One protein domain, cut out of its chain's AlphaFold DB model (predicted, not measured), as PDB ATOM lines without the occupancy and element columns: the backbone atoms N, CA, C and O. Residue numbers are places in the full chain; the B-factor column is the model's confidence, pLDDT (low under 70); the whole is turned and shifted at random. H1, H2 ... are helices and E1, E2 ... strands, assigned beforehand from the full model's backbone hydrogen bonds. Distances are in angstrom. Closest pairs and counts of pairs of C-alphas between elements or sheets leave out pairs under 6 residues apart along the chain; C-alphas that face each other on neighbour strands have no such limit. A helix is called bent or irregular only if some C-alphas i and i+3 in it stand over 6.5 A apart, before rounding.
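What this domain is: This is residues 4 to 148 of the 154 residues of an uncharacterized protein of Roseburia inulinivorans (UniProt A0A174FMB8). What is the main picture? A narrow, twisted sheet has the long helix H5 over its edge strand E3, while H1, H3 and H4 gather off one end. Toward the other end, residues 24 to 54 make a wide loop with no named element, of which 33 to 38 stick out. What is it built of? The printed part has 145 residues, with named elements H1 H2 E1 H3 E2 E3 H4 H5 in chain order; the class is mixed, and the sheet, E1 E2 E3, is antiparallel. How compact is it? It is only just loose, close to compact, with a radius of gyration of the C-alphas of 17.9 A and spans of 55 by 36 by 26 A.

How they stand to each other: How do the strands pair? E1, residues 55 to 64, is antiparallel to E2, residues 89 to 98, with N 58 and O 95 within hydrogen-bond range at 2.8 A. E2 and E3, residues 103 to 110, form a hairpin, with N 94 and O 109 at 2.9 A. Where are the helices? H5, residues 130 to 148, lies over E3 at a height over the sheet of 8.1 A, with closest C-alphas Ile 110 and Glu 138 at 6.4 A; H2, residues 20 to 23, H3, residues 65 to 75, and H4, residues 112 to 121, only graze the sheet. H3 and H4 only just touch, with 3 pairs of C-alphas within 8 A, the closest Gln 75 and Lys 121 at 6.6 A; H1, residues 4 to 13, is close to H4 but not clearly touching, with closest C-alphas Leu 12 and Phe 113 at 6.9 A. Are the helix backbones complete? Every O i to N i+4 pair is within hydrogen-bond range in H1, H3 and H4, and 14 of 15 in H5; H2 is too short for one.

Where its parts are: Where are the ends? H1 begins at C-alpha 4, (45.212, 45.313, 20.678), and H5 ends at C-alpha 148, (52.585, 21.368, 51.838). Which elements are long? From first to last C-alpha H5 measures 28.4 A, E1 25.2 A and E2 24.1 A; H5 is irregular, with C-alphas 145 and 148 at 7.3 A.

The domain as a whole: How far does it reach? The C-alphas farthest apart, of Glu 49 and Glu 79, are 56.1 A apart; the printed part has no cut, and the links H2 to E1 and H3 to E2 are long. Where is confidence low? The mean pLDDT of the printed part is 71.8, and 53 residues are under 70, among them 4 to 29 and 72 to 87.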
ATOM      1  N   ASP A   4      45.346  46.027  19.405       51.44
ATOM      2  CA  ASP A   4      45.212  45.313  20.678       51.44
ATOM      3  C   ASP A   4      44.577  43.923  20.526       51.44
ATOM      4  O   ASP A   4      44.968  42.979  21.204       51.44
ATOM      5  N   THR A   5      43.624  43.764  19.600       52.59
ATOM      6  CA  THR A   5      42.995  42.469  19.303       52.59
ATOM      7  C   THR A   5      43.986  41.523  18.627       52.59
ATOM      8  O   THR A   5      43.999  40.340  18.937       52.59
ATOM      9  N   LEU A   6      44.841  42.032  17.733       51.84
ATOM     10  CA  LEU A   6      45.890  41.242  17.075       51.84
ATOM     11  C   LEU A   6      46.996  40.839  18.052       51.84
ATOM     12  O   LEU A   6      47.420  39.688  18.039       51.84
ATOM     13  N   LEU A   7      47.419  41.747  18.935       55.38
ATOM     14  CA  LEU A   7      48.384  41.437  19.989       55.38
ATOM     15  C   LEU A   7      47.828  40.385  20.962       55.38
ATOM     16  O   LEU A   7      48.546  39.481  21.380       55.38
ATOM     17  N   TYR A   8      46.535  40.480  21.279       58.25
ATOM     18  CA  TYR A   8      45.812  39.510  22.094       58.25
ATOM     19  C   TYR A   8      45.780  38.120  21.439       58.25
ATOM     20  O   TYR A   8      46.147  37.139  22.081       58.25
ATOM     21  N   TRP A   9      45.425  38.036  20.152       54.66
ATOM     22  CA  TRP A   9      45.465  36.778  19.396       54.66
ATOM     23  C   TRP A   9      46.876  36.209  19.283       54.66
ATOM     24  O   TRP A   9      47.057  35.033  19.556       54.66
ATOM     25  N   HIS A  10      47.883  37.032  18.993       57.47
ATOM     26  CA  HIS A  10      49.274  36.586  18.923       57.47
ATOM     27  C   HIS A  10      49.780  36.038  20.268       57.47
ATOM     28  O   HIS A  10      50.528  35.060  20.306       57.47
ATOM     29  N   LYS A  11      49.376  36.641  21.395       58.25
ATOM     30  CA  LYS A  11      49.682  36.085  22.720       58.25
ATOM     31  C   LYS A  11      48.959  34.756  22.929       58.25
ATOM     32  O   LYS A  11      49.618  33.806  23.321       58.25
ATOM     33  N   LEU A  12      47.664  34.658  22.607       54.38
ATOM     34  CA  LEU A  12      46.892  33.408  22.688       54.38
ATOM     35  C   LEU A  12      47.441  32.285  21.790       54.38
ATOM     36  O   LEU A  12      47.492  31.146  22.234       54.38
ATOM     37  N   GLU A  13      47.885  32.592  20.571       49.66
ATOM     38  CA  GLU A  13      48.452  31.628  19.612       49.66
ATOM     39  C   GLU A  13      49.800  31.057  20.072       49.66
ATOM     40  O   GLU A  13      50.118  29.907  19.781       49.66
ATOM     41  N   ASN A  14      50.582  31.824  20.843       49.44
ATOM     42  CA  ASN A  14      51.807  31.317  21.471       49.44
ATOM     43  C   ASN A  14      51.531  30.374  22.652       49.44
ATOM     44  O   ASN A  14      52.448  29.725  23.158       49.44
ATOM     45  N   PHE A  15      50.273  30.257  23.076       52.84
ATOM     46  CA  PHE A  15      49.846  29.266  24.047       52.84
ATOM     47  C   PHE A  15      49.212  28.097  23.324       52.84
ATOM     48  O   PHE A  15      47.993  27.976  23.239       52.84
ATOM     49  N   TYR A  16      50.067  27.209  22.827       49.25
ATOM     50  CA  TYR A  16      49.603  25.941  22.297       49.25
ATOM     51  C   TYR A  16      48.890  25.170  23.420       49.25
ATOM     52  O   TYR A  16      49.540  24.821  24.419       49.25
ATOM     53  N   PRO A  17      47.572  24.909  23.312       50.91
ATOM     54  CA  PRO A  17      46.953  23.901  24.150       50.91
ATOM     55  C   PRO A  17      47.751  22.617  23.947       50.91
ATOM     56  O   PRO A  17      48.124  22.273  22.829       50.91
ATOM     57  N   TYR A  18      48.089  21.937  25.036       56.19
ATOM     58  CA  TYR A  18      48.747  20.653  24.892       56.19
ATOM     59  C   TYR A  18      47.697  19.658  24.400       56.19
ATOM     60  O   TYR A  18      46.917  19.153  25.207       56.19
ATOM     61  N   ILE A  19      47.645  19.456  23.083       58.19
ATOM     62  CA  ILE A  19      46.707  18.549  22.433       58.19
ATOM     63  C   ILE A  19      47.126  17.137  22.835       58.19
ATOM     64  O   ILE A  19      48.157  16.614  22.404       58.19
ATOM     65  N   LEU A  20      46.358  16.533  23.742       60.75
ATOM     66  CA  LEU A  20      46.643  15.197  24.274       60.75
ATOM     67  C   LEU A  20      46.633  14.144  23.158       60.75
ATOM     68  O   LEU A  20      47.335  13.137  23.237       60.75
ATOM     69  N   GLU A  21      45.868  14.414  22.106       59.56
ATOM     70  CA  GLU A  21      45.725  13.603  20.908       59.56
ATOM     71  C   GLU A  21      46.970  13.651  19.996       59.56
ATOM     72  O   GLU A  21      47.194  12.725  19.227       59.56
ATOM     73  N   GLU A  22      47.849  14.653  20.105       54.47
ATOM     74  CA  GLU A  22      49.095  14.709  19.317       54.47
ATOM     75  C   GLU A  22      50.217  13.829  19.899       54.47
ATOM     76  O   GLU A  22      51.250  13.616  19.265       54.47
ATOM     77  N   GLN A  23      50.021  13.259  21.093       58.41
ATOM     78  CA  GLN A  23      50.989  12.378  21.760       58.41
ATOM     79  C   GLN A  23      50.859  10.899  21.347       58.41
ATOM     80  O   GLN A  23      51.237  10.004  22.108       58.41
ATOM     81  N   HIS A  24      50.339  10.608  20.151       54.06
ATOM     82  CA  HIS A  24      50.260   9.241  19.632       54.06
ATOM     83  C   HIS A  24      51.657   8.688  19.317       54.06
ATOM     84  O   HIS A  24      52.195   8.829  18.222       54.06
ATOM     85  N   ASN A  25      52.243   8.014  20.302       62.94
ATOM     86  CA  ASN A  25      53.444   7.207  20.159       62.94
ATOM     87  C   ASN A  25      53.161   5.837  20.775       62.94
ATOM     88  O   ASN A  25      52.633   5.760  21.880       62.94
ATOM     89  N   GLU A  26      53.553   4.756  20.104       64.88
ATOM     90  CA  GLU A  26      53.402   3.382  20.609       64.88
ATOM     91  C   GLU A  26      54.071   3.170  21.983       64.88
ATOM     92  O   GLU A  26      53.721   2.252  22.724       64.88
ATOM     93  N   LYS A  27      55.022   4.043  22.342       64.50
ATOM     94  CA  LYS A  27      55.733   4.049  23.627       64.50
ATOM     95  C   LYS A  27      55.050   4.875  24.721       64.50
ATOM     96  O   LYS A  27      55.511   4.843  25.860       64.50
ATOM     97  N   ILE A  28      53.991   5.618  24.400       68.06
ATOM     98  CA  ILE A  28      53.233   6.436  25.350       68.06
ATOM     99  C   ILE A  28      51.922   5.717  25.659       68.06
ATOM    100  O   ILE A  28      51.091   5.490  24.783       68.06
ATOM    101  N   LYS A  29      51.731   5.362  26.932       69.44
ATOM    102  CA  LYS A  29      50.442   4.892  27.441       69.44
ATOM    103  C   LYS A  29      49.782   6.024  28.213       69.44
ATOM    104  O   LYS A  29      50.323   6.480  29.217       69.44
ATOM    105  N   SER A  30      48.613   6.439  27.746       71.19
ATOM    106  CA  SER A  30      47.789   7.447  28.408       71.19
ATOM    107  C   SER A  30      46.676   6.766  29.195       71.19
ATOM    108  O   SER A  30      46.014   5.860  28.690       71.19
ATOM    109  N   PHE A  31      46.446   7.224  30.422       74.62
ATOM    110  CA  PHE A  31      45.383   6.725  31.288       74.62
ATOM    111  C   PHE A  31      44.554   7.903  31.776       74.62
ATOM    112  O   PHE A  31      45.094   8.951  32.133       74.62
ATOM    113  N   LYS A  32      43.232   7.734  31.803       78.88
ATOM    114  CA  LYS A  32      42.333   8.705  32.415       78.88
ATOM    115  C   LYS A  32      41.973   8.214  33.807       78.88
ATOM    116  O   LYS A  32      41.311   7.192  33.939       78.88
ATOM    117  N   ILE A  33      42.367   8.976  34.820       78.94
ATOM    118  CA  ILE A  33      42.006   8.695  36.207       78.94
ATOM    119  C   ILE A  33      40.602   9.261  36.436       78.94
ATOM    120  O   ILE A  33      40.419  10.479  36.453       78.94
ATOM    121  N   ALA A  34      39.594   8.393  36.539       76.75
ATOM    122  CA  ALA A  34      38.227   8.792  36.885       76.75
ATOM    123  C   ALA A  34      37.876   8.422  38.333       76.75
ATOM    124  O   ALA A  34      37.057   9.092  38.961       76.75
ATOM    125  N   ARG A  35      38.491   7.360  38.854       75.81
ATOM    126  CA  ARG A  35      38.357   6.844  40.217       75.81
ATOM    127  C   ARG A  35      39.739   6.557  40.802       75.81
ATOM    128  O   ARG A  35      40.692   6.351  40.060       75.81
ATOM    129  N   GLU A  36      39.839   6.489  42.128       71.00
ATOM    130  CA  GLU A  36      41.104   6.166  42.816       71.00
ATOM    131  C   GLU A  36      41.685   4.811  42.379       71.00
ATOM    132  O   GLU A  36      42.896   4.665  42.266       71.00
ATOM    133  N   CYS A  37      40.828   3.841  42.041       72.88
ATOM    134  CA  CYS A  37      41.242   2.533  41.527       72.88
ATOM    135  C   CYS A  37      41.852   2.561  40.116       72.88
ATOM    136  O   CYS A  37      42.395   1.551  39.681       72.88
ATOM    137  N   ASP A  38      41.748   3.684  39.400       76.12
ATOM    138  CA  ASP A  38      42.323   3.851  38.061       76.12
ATOM    139  C   ASP A  38      43.765   4.390  38.124       76.12
ATOM    140  O   ASP A  38      44.387   4.624  37.083       76.12
ATOM    141  N   TYR A  39      44.290   4.642  39.332       73.06
ATOM    142  CA  TYR A  39      45.639   5.160  39.513       73.06
ATOM    143  C   TYR A  39      46.671   4.094  39.106       73.06
ATOM    144  O   TYR A  39      46.593   2.957  39.580       73.06
ATOM    145  N   PRO A  40      47.630   4.419  38.222       75.06
ATOM    146  CA  PRO A  40      48.659   3.467  37.828       75.06
ATOM    147  C   PRO A  40      49.587   3.158  39.007       75.06
ATOM    148  O   PRO A  40      49.931   4.051  39.781       75.06
ATOM    149  N   ASP A  41      50.037   1.907  39.113       78.69
ATOM    150  CA  ASP A  41      51.109   1.547  40.042       78.69
ATOM    151  C   ASP A  41      52.417   2.195  39.564       78.69
ATOM    152  O   ASP A  41      53.033   1.757  38.589       78.69
ATOM    153  N   LEU A  42      52.787   3.303  40.213       78.19
ATOM    154  CA  LEU A  42      53.996   4.058  39.892       78.19
ATOM    155  C   LEU A  42      55.259   3.374  40.427       78.19
ATOM    156  O   LEU A  42      56.334   3.614  39.878       78.19
ATOM    157  N   GLU A  43      55.137   2.548  41.471       75.00
ATOM    158  CA  GLU A  43      56.260   1.840  42.090       75.00
ATOM    159  C   GLU A  43      56.640   0.599  41.276       75.00
ATOM    160  O   GLU A  43      57.825   0.333  41.076       75.00
ATOM    161  N   ASN A  44      55.642  -0.122  40.751       77.50
ATOM    162  CA  ASN A  44      55.824  -1.319  39.929       77.50
ATOM    163  C   ASN A  44      55.021  -1.249  38.614       77.50
ATOM    164  O   ASN A  44      54.085  -2.024  38.398       77.50
ATOM    165  N   PRO A  45      55.387  -0.347  37.685       79.31
ATOM    166  CA  PRO A  45      54.684  -0.204  36.418       79.31
ATOM    167  C   PRO A  45      54.851  -1.438  35.516       79.31
ATOM    168  O   PRO A  45      55.953  -1.951  35.315       79.31
ATOM    169  N   THR A  46      53.765  -1.870  34.872       78.50
ATOM    170  CA  THR A  46      53.798  -2.958  33.881       78.50
ATOM    171  C   THR A  46      54.415  -2.486  32.558       78.50
ATOM    172  O   THR A  46      53.729  -1.934  31.683       78.50
ATOM    173  N   ILE A  47      55.718  -2.728  32.394       79.50
ATOM    174  CA  ILE A  47      56.518  -2.337  31.225       79.50
ATOM    175  C   ILE A  47      56.901  -3.582  30.402       79.50
ATOM    176  O   ILE A  47      57.156  -4.647  30.954       79.50
ATOM    177  N   GLN A  48      56.925  -3.466  29.069       78.69
ATOM    178  CA  GLN A  48      57.412  -4.537  28.184       78.69
ATOM    179  C   GLN A  48      58.928  -4.759  28.353       78.69
ATOM    180  O   GLN A  48      59.654  -3.811  28.655       78.69
ATOM    181  N   GLU A  49      59.414  -5.976  28.092       75.69
ATOM    182  CA  GLU A  49      60.854  -6.277  28.097       75.69
ATOM    183  C   GLU A  49      61.649  -5.273  27.240       75.69
ATOM    184  O   GLU A  49      61.215  -4.871  26.159       75.69
ATOM    185  N   ASN A  50      62.820  -4.864  27.742       81.50
ATOM    186  CA  ASN A  50      63.719  -3.844  27.173       81.50
ATOM    187  C   ASN A  50      63.232  -2.385  27.205       81.50
ATOM    188  O   ASN A  50      63.918  -1.512  26.670       81.50
ATOM    189  N   ASN A  51      62.105  -2.083  27.852       82.00
ATOM    190  CA  ASN A  51      61.657  -0.706  28.063       82.00
ATOM    191  C   ASN A  51      61.833  -0.273  29.528       82.00
ATOM    192  O   ASN A  51      61.837  -1.088  30.446       82.00
ATOM    193  N   CYS A  52      61.953   1.037  29.749       83.12
ATOM    194  CA  CYS A  52      61.947   1.644  31.079       83.12
ATOM    195  C   CYS A  52      61.064   2.895  31.093       83.12
ATOM    196  O   CYS A  52      60.905   3.573  30.072       83.12
ATOM    197  N   VAL A  53      60.496   3.217  32.255       84.06
ATOM    198  CA  VAL A  53      59.792   4.488  32.457       84.06
ATOM    199  C   VAL A  53      60.827   5.597  32.620       84.06
ATOM    200  O   VAL A  53      61.723   5.502  33.453       84.06
ATOM    201  N   ARG A  54      60.700   6.664  31.823       83.25
ATOM    202  CA  ARG A  54      61.532   7.871  31.963       83.25
ATOM    203  C   ARG A  54      60.906   8.884  32.916       83.25
ATOM    204  O   ARG A  54      61.593   9.434  33.769       83.25
ATOM    205  N   TYR A  55      59.618   9.140  32.731       85.19
ATOM    206  CA  TYR A  55      58.799  10.043  33.531       85.19
ATOM    207  C   TYR A  55      57.322   9.751  33.246       85.19
ATOM    208  O   TYR A  55      56.994   9.128  32.234       85.19
ATOM    209  N   TYR A  56      56.453  10.248  34.114       85.56
ATOM    210  CA  TYR A  56      55.018  10.354  33.884       85.56
ATOM    211  C   TYR A  56      54.686  11.827  33.677       85.56
ATOM    212  O   TYR A  56      55.121  12.661  34.463       85.56
ATOM    213  N   GLU A  57      53.939  12.163  32.631       86.62
ATOM    214  CA  GLU A  57      53.404  13.513  32.440       86.62
ATOM    215  C   GLU A  57      51.938  13.499  32.890       86.62
ATOM    216  O   GLU A  57      51.134  12.692  32.422       86.62
ATOM    217  N   VAL A  58      51.615  14.349  33.857       85.62
ATOM    218  CA  VAL A  58      50.300  14.451  34.487       85.62
ATOM    219  C   VAL A  58      49.621  15.709  33.978       85.62
ATOM    220  O   VAL A  58      50.196  16.794  34.035       85.62
ATOM    221  N   TYR A  59      48.374  15.570  33.539       84.69
ATOM    222  CA  TYR A  59      47.537  16.675  33.082       84.69
ATOM    223  C   TYR A  59      46.335  16.815  34.008       84.69
ATOM    224  O   TYR A  59      45.617  15.846  34.258       84.69
ATOM    225  N   LEU A  60      46.093  18.026  34.503       82.56
ATOM    226  CA  LEU A  60      44.968  18.334  35.384       82.56
ATOM    227  C   LEU A  60      44.029  19.350  34.742       82.56
ATOM    228  O   LEU A  60      44.444  20.214  33.968       82.56
ATOM    229  N   GLY A  61      42.747  19.251  35.100       80.00
ATOM    230  CA  GLY A  61      41.706  20.138  34.588       80.00
ATOM    231  C   GLY A  61      41.587  20.042  33.070       80.00
ATOM    232  O   GLY A  61      41.739  21.048  32.390       80.00
ATOM    233  N   ILE A  62      41.388  18.831  32.545       82.06
ATOM    234  CA  ILE A  62      41.231  18.598  31.106       82.06
ATOM    235  C   ILE A  62      39.876  19.157  30.647       82.06
ATOM    236  O   ILE A  62      38.841  18.846  31.241       82.06
ATOM    237  N   PHE A  63      39.868  19.960  29.586       77.81
ATOM    238  CA  PHE A  63      38.672  20.563  28.995       77.81
ATOM    239  C   PHE A  63      38.742  20.556  27.464       77.81
ATOM    240  O   PHE A  63      39.816  20.460  26.876       77.81
ATOM    241  N   ARG A  64      37.585  20.673  26.807       78.81
ATOM    242  CA  ARG A  64      37.512  20.827  25.346       78.81
ATOM    243  C   ARG A  64      37.781  22.271  24.953       78.81
ATOM    244  O   ARG A  64      37.144  23.168  25.511       78.81
ATOM    245  N   VAL A  65      38.646  22.484  23.962       75.25
ATOM    246  CA  VAL A  65      38.990  23.828  23.462       75.25
ATOM    247  C   VAL A  65      37.732  24.569  23.006       75.25
ATOM    248  O   VAL A  65      37.470  25.673  23.483       75.25
ATOM    249  N   LYS A  66      36.865  23.904  22.229       75.88
ATOM    250  CA  LYS A  66      35.562  24.438  21.799       75.88
ATOM    251  C   LYS A  66      34.713  24.977  22.952       75.88
ATOM    252  O   LYS A  66      34.222  26.098  22.892       75.88
ATOM    253  N   SER A  67      34.600  24.231  24.053       75.31
ATOM    254  CA  SER A  67      33.809  24.669  25.213       75.31
ATOM    255  C   SER A  67      34.365  25.933  25.867       75.31
ATOM    256  O   SER A  67      33.602  26.746  26.383       75.31
ATOM    257  N   ALA A  68      35.683  26.117  25.855       71.62
ATOM    258  CA  ALA A  68      36.305  27.329  26.366       71.62
ATOM    259  C   ALA A  68      36.167  28.513  25.386       71.62
ATOM    260  O   ALA A  68      35.905  29.633  25.825       71.62
ATOM    261  N   LEU A  69      36.243  28.266  24.074       73.00
ATOM    262  CA  LEU A  69      35.957  29.266  23.036       73.00
ATOM    263  C   LEU A  69      34.501  29.753  23.085       73.00
ATOM    264  O   LEU A  69      34.259  30.957  23.001       73.00
ATOM    265  N   ASP A  70      33.537  28.861  23.320       73.69
ATOM    266  CA  ASP A  70      32.120  29.217  23.485       73.69
ATOM    267  C   ASP A  70      31.899  30.168  24.671       73.69
ATOM    268  O   ASP A  70      31.080  31.090  24.609       73.69
ATOM    269  N   VAL A  71      32.638  29.966  25.768       70.62
ATOM    270  CA  VAL A  71      32.609  30.874  26.924       70.62
ATOM    271  C   VAL A  71      33.143  32.249  26.528       70.62
ATOM    272  O   VAL A  71      32.521  33.250  26.879       70.62
ATOM    273  N   ILE A  72      34.237  32.319  25.765       67.38
ATOM    274  CA  ILE A  72      34.791  33.590  25.274       67.38
ATOM    275  C   ILE A  72      33.788  34.304  24.364       67.38
ATOM    276  O   ILE A  72      33.519  35.485  24.579       67.38
ATOM    277  N   ALA A  73      33.201  33.603  23.390       67.81
ATOM    278  CA  ALA A  73      32.251  34.185  22.439       67.81
ATOM    279  C   ALA A  73      31.054  34.821  23.158       67.81
ATOM    280  O   ALA A  73      30.702  35.974  22.892       67.81
ATOM    281  N   LYS A  74      30.493  34.105  24.144       69.38
ATOM    282  CA  LYS A  74      29.409  34.609  24.997       69.38
ATOM    283  C   LYS A  74      29.819  35.841  25.805       69.38
ATOM    284  O   LYS A  74      29.018  36.756  25.948       69.38
ATOM    285  N   GLN A  75      31.037  35.876  26.345       64.94
ATOM    286  CA  GLN A  75      31.513  37.006  27.157       64.94
ATOM    287  C   GLN A  75      31.860  38.243  26.319       64.94
ATOM    288  O   GLN A  75      31.654  39.365  26.771       64.94
ATOM    289  N   MET A  76      32.361  38.054  25.098       61.62
ATOM    290  CA  MET A  76      32.707  39.143  24.180       61.62
ATOM    291  C   MET A  76      31.515  39.660  23.365       61.62
ATOM    292  O   MET A  76      31.692  40.570  22.556       61.62
ATOM    293  N   ASN A  77      30.313  39.107  23.570       62.75
ATOM    294  CA  ASN A  77      29.119  39.424  22.783       62.75
ATOM    295  C   ASN A  77      29.374  39.281  21.266       62.75
ATOM    296  O   ASN A  77      28.860  40.050  20.453       62.75
ATOM    297  N   ALA A  78      30.232  38.327  20.892       60.75
ATOM    298  CA  ALA A  78      30.624  38.120  19.509       60.75
ATOM    299  C   ALA A  78      29.448  37.501  18.738       60.75
ATOM    300  O   ALA A  78      29.002  36.404  19.057       60.75
ATOM    301  N   GLU A  79      28.956  38.191  17.706       50.03
ATOM    302  CA  GLU A  79      27.859  37.698  16.852       50.03
ATOM    303  C   GLU A  79      28.250  36.474  16.006       50.03
ATOM    304  O   GLU A  79      27.390  35.789  15.456       50.03
ATOM    305  N   LYS A  80      29.553  36.199  15.875       51.62
ATOM    306  CA  LYS A  80      30.085  35.047  15.144       51.62
ATOM    307  C   LYS A  80      30.689  34.052  16.122       51.62
ATOM    308  O   LYS A  80      31.627  34.387  16.840       51.62
ATOM    309  N   GLU A  81      30.175  32.827  16.093       55.97
ATOM    310  CA  GLU A  81      30.807  31.681  16.744       55.97
ATOM    311  C   GLU A  81      32.234  31.500  16.210       55.97
ATOM    312  O   GLU A  81      32.486  31.623  15.003       55.97
ATOM    313  N   PHE A  82      33.174  31.209  17.113       58.25
ATOM    314  CA  PHE A  82      34.498  30.748  16.715       58.25
ATOM    315  C   PHE A  82      34.317  29.429  15.964       58.25
ATOM    316  O   PHE A  82      33.818  28.455  16.523       58.25
ATOM    317  N   ARG A  83      34.677  29.408  14.677       52.78
ATOM    318  CA  ARG A  83      34.631  28.197  13.847       52.78
ATOM    319  C   ARG A  83      35.835  27.323  14.156       52.78
ATOM    320  O   ARG A  83      36.726  27.184  13.326       52.78
ATOM    321  N   ASP A  84      35.857  26.785  15.361       58.28
ATOM    322  CA  ASP A  84      36.750  25.699  15.712       58.28
ATOM    323  C   ASP A  84      35.898  24.459  15.998       58.28
ATOM    324  O   ASP A  84      35.207  24.359  17.015       58.28
ATOM    325  N   ASP A  85      35.866  23.556  15.018       55.78
ATOM    326  CA  ASP A  85      35.205  22.250  15.119       55.78
ATOM    327  C   ASP A  85      36.177  21.154  15.577       55.78
ATOM    328  O   ASP A  85      35.824  19.970  15.578       55.78
ATOM    329  N   SER A  86      37.392  21.530  15.992       59.97
ATOM    330  CA  SER A  86      38.321  20.588  16.593       59.97
ATOM    331  C   SER A  86      37.715  20.019  17.884       59.97
ATOM    332  O   SER A  86      37.171  20.717  18.747       59.97
ATOM    333  N   ASN A  87      37.766  18.695  18.013       65.75
ATOM    334  CA  ASN A  87      37.348  17.995  19.229       65.75
ATOM    335  C   ASN A  87      38.516  17.896  20.230       65.75
ATOM    336  O   ASN A  87      38.530  17.005  21.079       65.75
ATOM    337  N   GLU A  88      39.496  18.789  20.084       75.00
ATOM    338  CA  GLU A  88      40.763  18.793  20.799       75.00
ATOM    339  C   GLU A  88      40.560  19.082  22.282       75.00
ATOM    340  O   GLU A  88      39.715  19.895  22.702       75.00
ATOM    341  N   THR A  89      41.361  18.397  23.093       75.56
ATOM    342  CA  THR A  89      41.385  18.607  24.530       75.56
ATOM    343  C   THR A  89      42.656  19.325  24.956       75.56
ATOM    344  O   THR A  89      43.749  19.086  24.458       75.56
ATOM    345  N   SER A  90      42.486  20.240  25.904       77.31
ATOM    346  CA  SER A  90      43.559  20.972  26.567       77.31
ATOM    347  C   SER A  90      43.484  20.723  28.070       77.31
ATOM    348  O   SER A  90      42.504  20.169  28.571       77.31
ATOM    349  N   CYS A  91      44.502  21.140  28.813       78.06
ATOM    350  CA  CYS A  91      44.565  21.009  30.264       78.06
ATOM    351  C   CYS A  91      44.806  22.359  30.935       78.06
ATOM    352  O   CYS A  91      45.436  23.251  30.369       78.06
ATOM    353  N   PHE A  92      44.350  22.495  32.178       79.62
ATOM    354  CA  PHE A  92      44.608  23.672  32.996       79.62
ATOM    355  C   PHE A  92      46.072  23.755  33.434       79.62
ATOM    356  O   PHE A  92      46.678  24.818  33.362       79.62
ATOM    357  N   CYS A  93      46.659  22.640  33.859       82.12
ATOM    358  CA  CYS A  93      48.078  22.572  34.182       82.12
ATOM    359  C   CYS A  93      48.636  21.182  33.899       82.12
ATOM    360  O   CYS A  93      47.895  20.194  33.847       82.12
ATOM    361  N   LYS A  94      49.956  21.119  33.757       85.00
ATOM    362  CA  LYS A  94      50.700  19.874  33.629       85.00
ATOM    363  C   LYS A  94      51.956  19.884  34.478       85.00
ATOM    364  O   LYS A  94      52.484  20.948  34.807       85.00
ATOM    365  N   PHE A  95      52.425  18.696  34.809       85.56
ATOM    366  CA  PHE A  95      53.709  18.495  35.452       85.56
ATOM    367  C   PHE A  95      54.187  17.063  35.272       85.56
ATOM    368  O   PHE A  95      53.419  16.165  34.932       85.56
ATOM    369  N   ARG A  96      55.459  16.835  35.579       88.06
ATOM    370  CA  ARG A  96      56.090  15.528  35.516       88.06
ATOM    371  C   ARG A  96      56.303  14.934  36.891       88.06
ATOM    372  O   ARG A  96      56.693  15.610  37.844       88.06
ATOM    373  N   LEU A  97      56.117  13.624  36.936       87.38
ATOM    374  CA  LEU A  97      56.671  12.757  37.957       87.38
ATOM    375  C   LEU A  97      57.864  12.017  37.350       87.38
ATOM    376  O   LEU A  97      57.816  11.558  36.207       87.38
ATOM    377  N   LYS A  98      58.944  11.892  38.109       87.69
ATOM    378  CA  LYS A  98      60.081  11.036  37.771       87.69
ATOM    379  C   LYS A  98      59.644   9.570  37.778       87.69
ATOM    380  O   LYS A  98      58.557   9.228  38.240       87.69
ATOM    381  N   ALA A  99      60.506   8.690  37.273       85.00
ATOM    382  CA  ALA A  99      60.237   7.252  37.258       85.00
ATOM    383  C   ALA A  99      59.964   6.662  38.658       85.00
ATOM    384  O   ALA A  99      59.264   5.665  38.751       85.00
ATOM    385  N   ASP A 100      60.466   7.294  39.726       82.56
ATOM    386  CA  ASP A 100      60.216   6.925  41.127       82.56
ATOM    387  C   ASP A 100      58.955   7.583  41.727       82.56
ATOM    388  O   ASP A 100      58.783   7.601  42.942       82.56
ATOM    389  N   GLY A 101      58.104   8.190  40.894       82.69
ATOM    390  CA  GLY A 101      56.873   8.861  41.314       82.69
ATOM    391  C   GLY A 101      57.078  10.237  41.954       82.69
ATOM    392  O   GLY A 101      56.096  10.916  42.253       82.69
ATOM    393  N   LYS A 102      58.320  10.705  42.138       86.25
ATOM    394  CA  LYS A 102      58.575  12.024  42.737       86.25
ATOM    395  C   LYS A 102      58.305  13.152  41.761       86.25
ATOM    396  O   LYS A 102      58.690  13.094  40.596       86.25
ATOM    397  N   PHE A 103      57.716  14.223  42.272       85.44
ATOM    398  CA  PHE A 103      57.461  15.440  41.518       85.44
ATOM    399  C   PHE A 103      58.756  16.089  40.998       85.44
ATOM    400  O   PHE A 103      59.744  16.222  41.722       85.44
ATOM    401  N   ASP A 104      58.755  16.489  39.725       85.44
ATOM    402  CA  ASP A 104      59.781  17.349  39.138       85.44
ATOM    403  C   ASP A 104      59.299  18.805  39.166       85.44
ATOM    404  O   ASP A 104      58.561  19.250  38.287       85.44
ATOM    405  N   GLU A 105      59.743  19.561  40.165       83.25
ATOM    406  CA  GLU A 105      59.355  20.962  40.380       83.25
ATOM    407  C   GLU A 105      59.595  21.860  39.159       83.25
ATOM    408  O   GLU A 105      58.844  22.802  38.913       83.25
ATOM    409  N   THR A 106      60.601  21.545  38.338       82.25
ATOM    410  CA  THR A 106      60.955  22.352  37.160       82.25
ATOM    411  C   THR A 106      59.997  22.161  35.985       82.25
ATOM    412  O   THR A 106      60.007  22.943  35.026       82.25
ATOM    413  N   SER A 107      59.156  21.128  36.049       83.06
ATOM    414  CA  SER A 107      58.262  20.710  34.972       83.06
ATOM    415  C   SER A 107      56.856  21.304  35.058       83.06
ATOM    416  O   SER A 107      56.120  21.235  34.073       83.06
ATOM    417  N   PHE A 108      56.480  21.895  36.198       83.75
ATOM    418  CA  PHE A 108      55.144  22.452  36.389       83.75
ATOM    419  C   PHE A 108      54.882  23.594  35.412       83.75
ATOM    420  O   PHE A 108      55.690  24.515  35.297       83.75
ATOM    421  N   ARG A 109      53.765  23.521  34.695       80.06
ATOM    422  CA  ARG A 109      53.313  24.550  33.757       80.06
ATOM    423  C   ARG A 109      51.812  24.730  33.870       80.06
ATOM    424  O   ARG A 109      51.071  23.747  33.938       80.06
ATOM    425  N   ILE A 110      51.356  25.974  33.804       78.31
ATOM    426  CA  ILE A 110      49.930  26.302  33.697       78.31
ATOM    427  C   ILE A 110      49.609  26.699  32.259       78.31
ATOM    428  O   ILE A 110      50.394  27.355  31.580       78.31
ATOM    429  N   SER A 111      48.428  26.317  31.790       75.44
ATOM    430  CA  SER A 111      47.853  26.901  30.591       75.44
ATOM    431  C   SER A 111      47.411  28.330  30.893       75.44
ATOM    432  O   SER A 111      46.522  28.572  31.712       75.44
ATOM    433  N   SER A 112      48.009  29.302  30.213       72.00
ATOM    434  CA  SER A 112      47.568  30.692  30.327       72.00
ATOM    435  C   SER A 112      46.180  30.909  29.728       72.00
ATOM    436  O   SER A 112      45.571  31.936  29.994       72.00
ATOM    437  N   PHE A 113      45.653  29.959  28.951       71.94
ATOM    438  CA  PHE A 113      44.396  30.122  28.236       71.94
ATOM    439  C   PHE A 113      43.194  30.255  29.195       71.94
ATOM    440  O   PHE A 113      42.537  31.297  29.168       71.94
ATOM    441  N   PRO A 114      42.932  29.328  30.141       69.75
ATOM    442  CA  PRO A 114      41.923  29.545  31.184       69.75
ATOM    443  C   PRO A 114      42.154  30.808  32.030       69.75
ATOM    444  O   PRO A 114      41.198  31.479  32.426       69.75
ATOM    445  N   TRP A 115      43.416  31.147  32.306       74.75
ATOM    446  CA  TRP A 115      43.777  32.335  33.083       74.75
ATOM    447  C   TRP A 115      43.433  33.638  32.339       74.75
ATOM    448  O   TRP A 115      42.785  34.527  32.901       74.75
ATOM    449  N   ALA A 116      43.772  33.707  31.052       71.31
ATOM    450  CA  ALA A 116      43.474  34.796  30.133       71.31
ATOM    451  C   ALA A 116      41.965  35.037  30.029       71.31
ATOM    452  O   ALA A 116      41.502  36.172  30.151       71.31
ATOM    453  N   ILE A 117      41.181  33.961  29.889       70.88
ATOM    454  CA  ILE A 117      39.713  34.023  29.842       70.88
ATOM    455  C   ILE A 117      39.155  34.678  31.107       70.88
ATOM    456  O   ILE A 117      38.276  35.541  31.032       70.88
ATOM    457  N   ASN A 118      39.660  34.290  32.279       74.00
ATOM    458  CA  ASN A 118      39.193  34.861  33.534       74.00
ATOM    459  C   ASN A 118      39.522  36.364  33.645       74.00
ATOM    460  O   ASN A 118      38.673  37.135  34.093       74.00
ATOM    461  N   ARG A 119      40.699  36.804  33.187       73.50
ATOM    462  CA  ARG A 119      41.067  38.234  33.148       73.50
ATOM    463  C   ARG A 119      40.160  39.043  32.221       73.50
ATOM    464  O   ARG A 119      39.674  40.105  32.617       73.50
ATOM    465  N   VAL A 120      39.839  38.501  31.043       67.69
ATOM    466  CA  VAL A 120      38.866  39.107  30.117       67.69
ATOM    467  C   VAL A 120      37.495  39.247  30.772       67.69
ATOM    468  O   VAL A 120      36.913  40.331  30.746       67.69
ATOM    469  N   LYS A 121      36.999  38.192  31.431       68.62
ATOM    470  CA  LYS A 121      35.716  38.220  32.154       68.62
ATOM    471  C   LYS A 121      35.674  39.314  33.227       68.62
ATOM    472  O   LYS A 121      34.636  39.934  33.437       68.62
ATOM    473  N   GLN A 122      36.794  39.558  33.902       72.94
ATOM    474  CA  GLN A 122      36.906  40.566  34.958       72.94
ATOM    475  C   GLN A 122      37.149  41.991  34.425       72.94
ATOM    476  O   GLN A 122      37.267  42.915  35.226       72.94
ATOM    477  N   LYS A 123      37.206  42.190  33.097       67.00
ATOM    478  CA  LYS A 123      37.609  43.451  32.441       67.00
ATOM    479  C   LYS A 123      38.992  43.954  32.884       67.00
ATOM    480  O   LYS A 123      39.281  45.142  32.791       67.00
ATOM    481  N   GLN A 124      39.849  43.048  33.350       64.31
ATOM    482  CA  GLN A 124      41.212  43.332  33.796       64.31
ATOM    483  C   GLN A 124      42.188  43.030  32.658       64.31
ATOM    484  O   GLN A 124      42.922  42.044  32.702       64.31
ATOM    485  N   ILE A 125      42.131  43.827  31.592       59.91
ATOM    486  CA  ILE A 125      42.952  43.628  30.393       59.91
ATOM    487  C   ILE A 125      44.046  44.698  30.376       59.91
ATOM    488  O   ILE A 125      43.956  45.688  29.657       59.91
ATOM    489  N   GLU A 126      45.079  44.512  31.196       64.31
ATOM    490  CA  GLU A 126      46.307  45.307  31.112       64.31
ATOM    491  C   GLU A 126      47.334  44.569  30.247       64.31
ATOM    492  O   GLU A 126      48.089  43.716  30.709       64.31
ATOM    493  N   LEU A 127      47.351  44.880  28.948       64.00
ATOM    494  CA  LEU A 127      48.192  44.180  27.964       64.00
ATOM    495  C   LEU A 127      49.701  44.368  28.202       64.00
ATOM    496  O   LEU A 127      50.492  43.509  27.806       64.00
ATOM    497  N   ASN A 128      50.085  45.461  28.868       68.69
ATOM    498  CA  ASN A 128      51.480  45.833  29.109       68.69
ATOM    499  C   ASN A 128      52.149  45.016  30.229       68.69
ATOM    500  O   ASN A 128      53.369  44.917  30.226       68.69
ATOM    501  N   GLN A 129      51.378  44.437  31.159       71.25
ATOM    502  CA  GLN A 129      51.886  43.652  32.304       71.25
ATOM    503  C   GLN A 129      51.424  42.190  32.284       71.25
ATOM    504  O   GLN A 129      51.695  41.415  33.193       71.25
ATOM    505  N   TRP A 130      50.740  41.799  31.212       73.38
ATOM    506  CA  TRP A 130      50.108  40.495  31.054       73.38
ATOM    507  C   TRP A 130      51.038  39.306  31.326       73.38
ATOM    508  O   TRP A 130      50.621  38.318  31.928       73.38
ATOM    509  N   ASP A 131      52.289  39.392  30.877       70.62
ATOM    510  CA  ASP A 131      53.241  38.296  31.028       70.62
ATOM    511  C   ASP A 131      53.713  38.192  32.484       70.62
ATOM    512  O   ASP A 131      53.717  37.097  33.042       70.62
ATOM    513  N   ASP A 132      54.018  39.310  33.143       78.12
ATOM    514  CA  ASP A 132      54.423  39.331  34.554       78.12
ATOM    515  C   ASP A 132      53.297  38.835  35.473       78.12
ATOM    516  O   ASP A 132      53.518  37.963  36.318       78.12
ATOM    517  N   ASP A 133      52.068  39.294  35.228       79.19
ATOM    518  CA  ASP A 133      50.860  38.873  35.939       79.19
ATOM    519  C   ASP A 133      50.602  37.361  35.815       79.19
ATOM    520  O   ASP A 133      50.138  36.712  36.761       79.19
ATOM    521  N   PHE A 134      50.875  36.787  34.639       79.69
ATOM    522  CA  PHE A 134      50.747  35.351  34.416       79.69
ATOM    523  C   PHE A 134      51.820  34.570  35.182       79.69
ATOM    524  O   PHE A 134      51.493  33.602  35.872       79.69
ATOM    525  N   HIS A 135      53.082  35.002  35.128       79.38
ATOM    526  CA  HIS A 135      54.168  34.341  35.852       79.38
ATOM    527  C   HIS A 135      54.001  34.447  37.376       79.38
ATOM    528  O   HIS A 135      54.342  33.511  38.103       79.38
ATOM    529  N   GLU A 136      53.462  35.556  37.891       83.81
ATOM    530  CA  GLU A 136      53.123  35.679  39.311       83.81
ATOM    531  C   GLU A 136      52.002  34.707  39.697       83.81
ATOM    532  O   GLU A 136      52.105  34.004  40.709       83.81
ATOM    533  N   TYR A 137      50.955  34.613  38.871       82.25
ATOM    534  CA  TYR A 137      49.890  33.635  39.065       82.25
ATOM    535  C   TYR A 137      50.429  32.200  39.077       82.25
ATOM    536  O   TYR A 137      50.062  31.420  39.959       82.25
ATOM    537  N   GLU A 138      51.332  31.869  38.150       79.56
ATOM    538  CA  GLU A 138      51.970  30.557  38.063       79.56
ATOM    539  C   GLU A 138      52.767  30.217  39.320       79.56
ATOM    540  O   GLU A 138      52.535  29.172  39.931       79.56
ATOM    541  N   LYS A 139      53.628  31.135  39.771       82.00
ATOM    542  CA  LYS A 139      54.395  30.971  41.013       82.00
ATOM    543  C   LYS A 139      53.483  30.798  42.218       82.00
ATOM    544  O   LYS A 139      53.714  29.917  43.044       82.00
ATOM    545  N   ARG A 140      52.435  31.617  42.337       84.38
ATOM    546  CA  ARG A 140      51.508  31.545  43.470       84.38
ATOM    547  C   ARG A 140      50.758  30.220  43.498       84.38
ATOM    548  O   ARG A 140      50.644  29.630  44.569       84.38
ATOM    549  N   LEU A 141      50.259  29.752  42.355       81.88
ATOM    550  CA  LEU A 141      49.551  28.476  42.294       81.88
ATOM    551  C   LEU A 141      50.493  27.307  42.595       81.88
ATOM    552  O   LEU A 141      50.122  26.429  43.368       81.88
ATOM    553  N   PHE A 142      51.711  27.323  42.047       80.81
ATOM    554  CA  PHE A 142      52.738  26.338  42.380       80.81
ATOM    555  C   PHE A 142      52.969  26.287  43.897       80.81
ATOM    556  O   PHE A 142      52.859  25.228  44.509       80.81
ATOM    557  N   MET A 143      53.179  27.441  44.534       83.38
ATOM    558  CA  MET A 143      53.333  27.507  45.987       83.38
ATOM    559  C   MET A 143      52.089  26.983  46.714       83.38
ATOM    560  O   MET A 143      52.219  26.229  47.661       83.38
ATOM    561  N   GLN A 144      50.871  27.308  46.287       81.44
ATOM    562  CA  GLN A 144      49.660  26.811  46.954       81.44
ATOM    563  C   GLN A 144      49.491  25.291  46.854       81.44
ATOM    564  O   GLN A 144      49.087  24.661  47.828       81.44
ATOM    565  N   LEU A 145      49.798  24.712  45.694       75.62
ATOM    566  CA  LEU A 145      49.662  23.277  45.451       75.62
ATOM    567  C   LEU A 145      50.771  22.467  46.134       75.62
ATOM    568  O   LEU A 145      50.509  21.362  46.599       75.62
ATOM    569  N   PHE A 146      51.986  23.016  46.219       73.44
ATOM    570  CA  PHE A 146      53.175  22.266  46.634       73.44
ATOM    571  C   PHE A 146      53.834  22.759  47.934       73.44
ATOM    572  O   PHE A 146      54.695  22.063  48.468       73.44
ATOM    573  N   ALA A 147      53.409  23.879  48.538       65.25
ATOM    574  CA  ALA A 147      53.961  24.354  49.822       65.25
ATOM    575  C   ALA A 147      53.720  23.389  50.994       65.25
ATOM    576  O   ALA A 147      54.386  23.495  52.022       65.25
ATOM    577  N   TRP A 148      52.818  22.415  50.843       53.34
ATOM    578  CA  TRP A 148      52.585  21.368  51.838       53.34
ATOM    579  C   TRP A 148      53.671  20.279  51.838       53.34
ATOM    580  O   TRP A 148      53.768  19.524  52.804       53.34
TER     581      TRP A 148